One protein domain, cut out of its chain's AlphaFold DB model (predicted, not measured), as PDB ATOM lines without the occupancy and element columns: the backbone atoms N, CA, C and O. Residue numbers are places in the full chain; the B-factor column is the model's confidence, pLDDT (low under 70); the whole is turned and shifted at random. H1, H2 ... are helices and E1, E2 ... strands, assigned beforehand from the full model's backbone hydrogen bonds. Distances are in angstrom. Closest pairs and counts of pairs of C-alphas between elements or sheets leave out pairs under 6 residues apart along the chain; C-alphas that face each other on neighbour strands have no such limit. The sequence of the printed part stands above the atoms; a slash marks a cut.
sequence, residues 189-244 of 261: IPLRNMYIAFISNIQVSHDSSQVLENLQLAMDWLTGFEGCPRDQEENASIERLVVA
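AT A GLANCE: This is residues 189 to 244 of the 261 residues of the protein "POLD2" of Lepeophtheirus salmonis (UniProt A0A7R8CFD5). Two short parallel strands, E1 and E2, lie side by side along one side of a flat, open frame, and the long helix H1 runs back along the other side. Residues 205 to 210, of which 209 and 210 belong to H1, stick out at one end, and short H2 stands crosswise at H1's far end. The printed part has 56 residues, with two named helices and two named strands in the chain order E1, H1, H2, E2; the class is mixed, helices and strands. The whole is loose, with a radius of gyration of the C-alphas of 13.4 A and spans of 45 by 26 by 9 A.

HOW THE PARTS SIT: E1, residues 195 to 199, and E2, residues 238 to 243, are parallel neighbours at 21 degrees. N 197 and O 240 are 2.9 A apart and N 242 and O 197 are 2.8 A apart, both within hydrogen-bond range. With H1, residues 209 to 223, and H2, residues 229 to 236, they form a strand-helix-strand unit, two parallel neighbour strands with helices between them along the chain; its crossover is right-handed. H1 touches H2 with residues 221 to 223 alone, the closest C-alphas being those of Leu 222 and Asn 235, 6.0 A apart. Their lines are about perpendicular, at 89 degrees. The closest C-alphas of H1 and E2, those of Leu 222 and Ile 238, are 7.8 A apart. E1 and H2 are only just apart, at 8.4 A. In H1 and H2 every O i to N i+4 pair is within hydrogen-bond range.

IN THESE COORDINATES: E1 begins at C-alpha 195 (148.153, 129.731, 136.235) and is 13.1 A long. E2 is 14.0 A long and ends at C-alpha 243 (147.173, 122.415, 123.914). H1 is 20.9 A long, and H2 is 10.3 A.

THE WHOLE: The C-alphas farthest apart, those of Leu 191 and Asp 207, are 44.9 A apart. The printed part has no cut. No link is long. Mean pLDDT of the printed part is 89.9, and no printed residue is under 70.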
ATOM      1  N   ILE A 189     156.722 140.745 137.532       83.94
ATOM      2  CA  ILE A 189     156.292 140.358 138.880       83.94
ATOM      3  C   ILE A 189     154.764 140.415 138.872       83.94
ATOM      4  O   ILE A 189     154.217 141.513 138.746       83.94
ATOM      5  N   PRO A 190     154.071 139.269 138.950       80.00
ATOM      6  CA  PRO A 190     152.620 139.258 138.924       80.00
ATOM      7  C   PRO A 190     152.050 139.830 140.230       80.00
ATOM      8  O   PRO A 190     152.583 139.591 141.310       80.00
ATOM      9  N   LEU A 191     150.944 140.572 140.129       83.44
ATOM     10  CA  LEU A 191     150.228 141.129 141.289       83.44
ATOM     11  C   LEU A 191     149.427 140.070 142.065       83.44
ATOM     12  O   LEU A 191     149.050 140.295 143.210       83.44
ATOM     13  N   ARG A 192     149.138 138.934 141.425       81.38
ATOM     14  CA  ARG A 192     148.396 137.796 141.977       81.38
ATOM     15  C   ARG A 192     148.869 136.499 141.328       81.38
ATOM     16  O   ARG A 192     149.364 136.525 140.201       81.38
ATOM     17  N   ASN A 193     148.670 135.379 142.007       84.00
ATOM     18  CA  ASN A 193     148.973 134.061 141.453       84.00
ATOM     19  C   ASN A 193     147.945 133.719 140.373       84.00
ATOM     20  O   ASN A 193     146.757 133.672 140.664       84.00
ATOM     21  N   MET A 194     148.402 133.516 139.139       87.50
ATOM     22  CA  MET A 194     147.597 133.049 138.007       87.50
ATOM     23  C   MET A 194     148.343 131.905 137.339       87.50
ATOM     24  O   MET A 194     149.577 131.914 137.285       87.50
ATOM     25  N   TYR A 195     147.594 130.943 136.815       90.75
ATOM     26  CA  TYR A 195     148.153 129.731 136.235       90.75
ATOM     27  C   TYR A 195     147.766 129.586 134.766       90.75
ATOM     28  O   TYR A 195     146.696 130.010 134.327       90.75
ATOM     29  N   ILE A 196     148.650 128.940 134.012       92.62
ATOM     30  CA  ILE A 196     148.393 128.472 132.652       92.62
ATOM     31  C   ILE A 196     148.625 126.967 132.666       92.62
ATOM     32  O   ILE A 196     149.719 126.512 133.006       92.62
ATOM     33  N   ALA A 197     147.603 126.201 132.302       94.56
ATOM     34  CA  ALA A 197     147.718 124.761 132.143       94.56
ATOM     35  C   ALA A 197     148.280 124.436 130.755       94.56
ATOM     36  O   ALA A 197     147.852 125.010 129.754       94.56
ATOM     37  N   PHE A 198     149.218 123.495 130.687       96.75
ATOM     38  CA  PHE A 198     149.759 122.975 129.434       96.75
ATOM     39  C   PHE A 198     149.445 121.488 129.336       96.75
ATOM     40  O   PHE A 198     149.783 120.729 130.241       96.75
ATOM     41  N   ILE A 199     148.843 121.078 128.222       95.44
ATOM     42  CA  ILE A 199     148.660 119.668 127.875       95.44
ATOM     43  C   ILE A 199     149.246 119.412 126.492       95.44
ATOM     44  O   ILE A 199     149.151 120.247 125.592       95.44
ATOM     45  N   SER A 200     149.878 118.263 126.307       95.44
ATOM     46  CA  SER A 200     150.479 117.863 125.038       95.44
ATOM     47  C   SER A 200     150.527 116.349 124.942       95.44
ATOM     48  O   SER A 200     150.412 115.649 125.945       95.44
ATOM     49  N   ASN A 201     150.710 115.848 123.723       92.56
ATOM     50  CA  ASN A 201     150.987 114.440 123.468       92.56
ATOM     51  C   ASN A 201     149.939 113.466 124.050       92.56
ATOM     52  O   ASN A 201     150.299 112.418 124.579       92.56
ATOM     53  N   ILE A 202     148.652 113.817 123.947       91.75
ATOM     54  CA  ILE A 202     147.529 113.001 124.443       91.75
ATOM     55  C   ILE A 202     147.432 111.666 123.684       91.75
ATOM     56  O   ILE A 202     147.094 110.654 124.284       91.75
ATOM     57  N   GLN A 203     147.778 111.645 122.390       90.06
ATOM     58  CA  GLN A 203     147.847 110.430 121.563       90.06
ATOM     59  C   GLN A 203     146.536 109.609 121.528       90.06
ATOM     60  O   GLN A 203     146.559 108.381 121.586       90.06
ATOM     61  N   VAL A 204     145.384 110.274 121.384       89.38
ATOM     62  CA  VAL A 204     144.075 109.613 121.239       89.38
ATOM     63  C   VAL A 204     144.064 108.745 119.975       89.38
ATOM     64  O   VAL A 204     144.275 109.250 118.873       89.38
ATOM     65  N   SER A 205     143.810 107.446 120.131       86.81
ATOM     66  CA  SER A 205     143.714 106.461 119.045       86.81
ATOM     67  C   SER A 205     142.559 105.470 119.284       86.81
ATOM     68  O   SER A 205     141.842 105.581 120.278       86.81
ATOM     69  N   HIS A 206     142.352 104.511 118.375       79.81
ATOM     70  CA  HIS A 206     141.206 103.589 118.405       79.81
ATOM     71  C   HIS A 206     141.099 102.751 119.699       79.81
ATOM     72  O   HIS A 206     139.995 102.442 120.131       79.81
ATOM     73  N   ASP A 207     142.220 102.397 120.333       77.75
ATOM     74  CA  ASP A 207     142.258 101.561 121.550       77.75
ATOM     75  C   ASP A 207     142.759 102.358 122.769       77.75
ATOM     76  O   ASP A 207     143.714 101.999 123.449       77.75
ATOM     77  N   SER A 208     142.190 103.550 122.973       75.94
ATOM     78  CA  SER A 208     142.664 104.538 123.959       75.94
ATOM     79  C   SER A 208     141.674 104.787 125.101       75.94
ATOM     80  O   SER A 208     141.574 105.914 125.581       75.94
ATOM     81  N   SER A 209     140.948 103.761 125.560       82.00
ATOM     82  CA  SER A 209     139.964 103.894 126.653       82.00
ATOM     83  C   SER A 209     140.569 104.534 127.909       82.00
ATOM     84  O   SER A 209     140.065 105.548 128.383       82.00
ATOM     85  N   GLN A 210     141.725 104.043 128.366       85.44
ATOM     86  CA  GLN A 210     142.414 104.590 129.540       85.44
ATOM     87  C   GLN A 210     142.870 106.046 129.353       85.44
ATOM     88  O   GLN A 210     142.865 106.837 130.294       85.44
ATOM     89  N   VAL A 211     143.287 106.412 128.137       88.38
ATOM     90  CA  VAL A 211     143.703 107.786 127.813       88.38
ATOM     91  C   VAL A 211     142.506 108.726 127.892       88.38
ATOM     92  O   VAL A 211     142.641 109.829 128.415       88.38
ATOM     93  N   LEU A 212     141.343 108.291 127.402       90.31
ATOM     94  CA  LEU A 212     140.110 109.071 127.459       90.31
ATOM     95  C   LEU A 212     139.612 109.242 128.896       90.31
ATOM     96  O   LEU A 212     139.216 110.345 129.254       90.31
ATOM     97  N   GLU A 213     139.697 108.204 129.730       91.88
ATOM     98  CA  GLU A 213     139.385 108.302 131.163       91.88
ATOM     99  C   GLU A 213     140.296 109.311 131.873       91.88
ATOM    100  O   GLU A 213     139.821 110.206 132.569       91.88
ATOM    101  N   ASN A 214     141.609 109.226 131.643       91.50
ATOM    102  CA  ASN A 214     142.568 110.158 132.238       91.50
ATOM    103  C   ASN A 214     142.364 111.591 131.732       91.50
ATOM    104  O   ASN A 214     142.514 112.546 132.494       91.50
ATOM    105  N   LEU A 215     142.017 111.750 130.451       93.00
ATOM    106  CA  LEU A 215     141.685 113.047 129.877       93.00
ATOM    107  C   LEU A 215     140.406 113.609 130.501       93.00
ATOM    108  O   LEU A 215     140.383 114.789 130.832       93.00
ATOM    109  N   GLN A 216     139.379 112.782 130.698       94.31
ATOM    110  CA  GLN A 216     138.138 113.177 131.358       94.31
ATOM    111  C   GLN A 216     138.415 113.672 132.781       94.31
ATOM    112  O   GLN A 216     138.052 114.796 133.102       94.31
ATOM    113  N   LEU A 217     139.172 112.911 133.580       94.25
ATOM    114  CA  LEU A 217     139.581 113.326 134.926       94.25
ATOM    115  C   LEU A 217     140.366 114.646 134.915       94.25
ATOM    116  O   LEU A 217     140.135 115.520 135.751       94.25
ATOM    117  N   ALA A 218     141.276 114.823 133.953       93.94
ATOM    118  CA  ALA A 218     142.018 116.071 133.805       93.94
ATOM    119  C   ALA A 218     141.093 117.247 133.456       93.94
ATOM    120  O   ALA A 218     141.272 118.342 133.989       93.94
ATOM    121  N   MET A 219     140.103 117.035 132.586       94.44
ATOM    122  CA  MET A 219     139.111 118.050 132.231       94.44
ATOM    123  C   MET A 219     138.198 118.386 133.409       94.44
ATOM    124  O   MET A 219     137.951 119.567 133.650       94.44
ATOM    125  N   ASP A 220     137.747 117.391 134.167       95.12
ATOM    126  CA  ASP A 220     136.885 117.578 135.336       95.12
ATOM    127  C   ASP A 220     137.617 118.327 136.453       95.12
ATOM    128  O   ASP A 220     137.078 119.272 137.033       95.12
ATOM    129  N   TRP A 221     138.894 118.014 136.684       94.12
ATOM    130  CA  TRP A 221     139.737 118.799 137.583       94.12
ATOM    131  C   TRP A 221     139.938 120.226 137.058       94.12
ATOM    132  O   TRP A 221     139.624 121.189 137.754       94.12
ATOM    133  N   LEU A 222     140.367 120.389 135.797       94.00
ATOM    134  CA  LEU A 222     140.627 121.706 135.205       94.00
ATOM    135  C   LEU A 222     139.405 122.613 135.234       94.00
ATOM    136  O   LEU A 222     139.575 123.820 135.389       94.00
ATOM    137  N   THR A 223     138.206 122.057 135.055       92.12
ATOM    138  CA  THR A 223     136.928 122.781 135.069       92.12
ATOM    139  C   THR A 223     136.409 123.048 136.484       92.12
ATOM    140  O   THR A 223     135.683 124.030 136.658       92.12
ATOM    141  N   GLY A 224     136.863 122.284 137.483       91.44
ATOM    142  CA  GLY A 224     136.474 122.401 138.892       91.44
ATOM    143  C   GLY A 224     135.316 121.482 139.301       91.44
ATOM    144  O   GLY A 224     134.709 121.722 140.340       91.44
ATOM    145  N   PHE A 225     134.988 120.463 138.499       90.31
ATOM    146  CA  PHE A 225     134.009 119.428 138.862       90.31
ATOM    147  C   PHE A 225     134.552 118.439 139.896       90.31
ATOM    148  O   PHE A 225     133.777 117.907 140.685       90.31
ATOM    149  N   GLU A 226     135.868 118.233 139.915       88.75
ATOM    150  CA  GLU A 226     136.553 117.334 140.845       88.75
ATOM    151  C   GLU A 226     137.408 118.105 141.860       88.75
ATOM    152  O   GLU A 226     137.861 119.224 141.604       88.75
ATOM    153  N   GLY A 227     137.657 117.476 143.010       87.69
ATOM    154  CA  GLY A 227     138.442 118.045 144.109       87.69
ATOM    155  C   GLY A 227     137.614 118.786 145.163       87.69
ATOM    156  O   GLY A 227     136.404 118.977 145.031       87.69
ATOM    157  N   CYS A 228     138.273 119.177 146.255       87.44
ATOM    158  CA  CYS A 228     137.639 119.913 147.348       87.44
ATOM    159  C   CYS A 228     137.508 121.414 147.022       87.44
ATOM    160  O   CYS A 228     138.150 121.895 146.087       87.44
ATOM    161  N   PRO A 229     136.737 122.207 147.796       87.56
ATOM    162  CA  PRO A 229     136.581 123.641 147.531       87.56
ATOM    163  C   PRO A 229     137.906 124.404 147.422       87.56
ATOM    164  O   PRO A 229     138.026 125.327 146.625       87.56
ATOM    165  N   ARG A 230     138.935 123.983 148.166       86.75
ATOM    166  CA  ARG A 230     140.280 124.555 148.047       86.75
ATOM    167  C   ARG A 230     140.908 124.281 146.676       86.75
ATOM    168  O   ARG A 230     141.452 125.203 146.079       86.75
ATOM    169  N   ASP A 231     140.816 123.050 146.173       89.12
ATOM    170  CA  ASP A 231     141.319 122.702 144.837       89.12
ATOM    171  C   ASP A 231     140.557 123.489 143.764       89.12
ATOM    172  O   ASP A 231     141.145 124.023 142.830       89.12
ATOM    173  N   GLN A 232     139.241 123.630 143.934       90.50
ATOM    174  CA  GLN A 232     138.385 124.393 143.027       90.50
ATOM    175  C   GLN A 232     138.738 125.892 143.010       90.50
ATOM    176  O   GLN A 232     138.708 126.511 141.945       90.50
ATOM    177  N   GLU A 233     139.118 126.474 144.153       89.69
ATOM    178  CA  GLU A 233     139.621 127.852 144.252       89.69
ATOM    179  C   GLU A 233     140.944 128.037 143.492       89.69
ATOM    180  O   GLU A 233     141.123 129.005 142.745       89.69
ATOM    181  N   GLU A 234     141.864 127.077 143.628       89.25
ATOM    182  CA  GLU A 234     143.124 127.063 142.879       89.25
ATOM    183  C   GLU A 234     142.865 126.893 141.368       89.25
ATOM    184  O   GLU A 234     143.412 127.641 140.551       89.25
ATOM    185  N   ASN A 235     141.943 126.004 140.983       92.25
ATOM    186  CA  ASN A 235     141.553 125.763 139.589       92.25
ATOM    187  C   ASN A 235     140.867 126.977 138.949       92.25
ATOM    188  O   ASN A 235     141.047 127.236 137.755       92.25
ATOM    189  N   ALA A 236     140.130 127.770 139.732       91.94
ATOM    190  CA  ALA A 236     139.550 129.032 139.278       91.94
ATOM    191  C   ALA A 236     140.613 130.096 138.938       91.94
ATOM    192  O   ALA A 236     140.343 131.019 138.165       91.94
ATOM    193  N   SER A 237     141.837 129.938 139.459       91.81
ATOM    194  CA  SER A 237     142.997 130.782 139.142       91.81
ATOM    195  C   SER A 237     143.740 130.348 137.866       91.81
ATOM    196  O   SER A 237     144.707 131.006 137.467       91.81
ATOM    197  N   ILE A 238     143.312 129.258 137.210       92.94
ATOM    198  CA  ILE A 238     143.801 128.849 135.886       92.94
ATOM    199  C   ILE A 238     143.094 129.689 134.818       92.94
ATOM    200  O   ILE A 238     141.911 129.497 134.530       92.94
ATOM    201  N   GLU A 239     143.843 130.606 134.208       91.25
ATOM    202  CA  GLU A 239     143.321 131.550 133.217       91.25
ATOM    203  C   GLU A 239     143.167 130.896 131.837       91.25
ATOM    204  O   GLU A 239     142.200 131.151 131.117       91.25
ATOM    205  N   ARG A 240     144.142 130.067 131.432       91.81
ATOM    206  CA  ARG A 240     144.205 129.486 130.082       91.81
ATOM    207  C   ARG A 240     144.721 128.058 130.080       91.81
ATOM    208  O   ARG A 240     145.564 127.680 130.891       91.81
ATOM    209  N   LEU A 241     144.253 127.309 129.087       93.75
ATOM    210  CA  LEU A 241     144.755 125.997 128.708       93.75
ATOM    211  C   LEU A 241     145.470 126.105 127.357       93.75
ATOM    212  O   LEU A 241     144.892 126.580 126.380       93.75
ATOM    213  N   VAL A 242     146.719 125.649 127.297       95.81
ATOM    214  CA  VAL A 242     147.512 125.548 126.069       95.81
ATOM    215  C   VAL A 242     147.632 124.083 125.678       95.81
ATOM    216  O   VAL A 242     148.191 123.270 126.412       95.81
ATOM    217  N   VAL A 243     147.137 123.762 124.486       96.19
ATOM    218  CA  VAL A 243     147.173 122.415 123.914       96.19
ATOM    219  C   VAL A 243     148.307 122.332 122.887       96.19
ATOM    220  O   VAL A 243     148.173 122.793 121.754       96.19
ATOM    221  N   ALA A 244     149.453 121.773 123.281       96.00
ATOM    222  CA  ALA A 244     150.702 121.791 122.518       96.00
ATOM    223  C   ALA A 244     150.935 120.501 121.700       96.00
ATOM    224  O   ALA A 244     151.925 119.796 121.889       96.00
TER     225      ALA A 244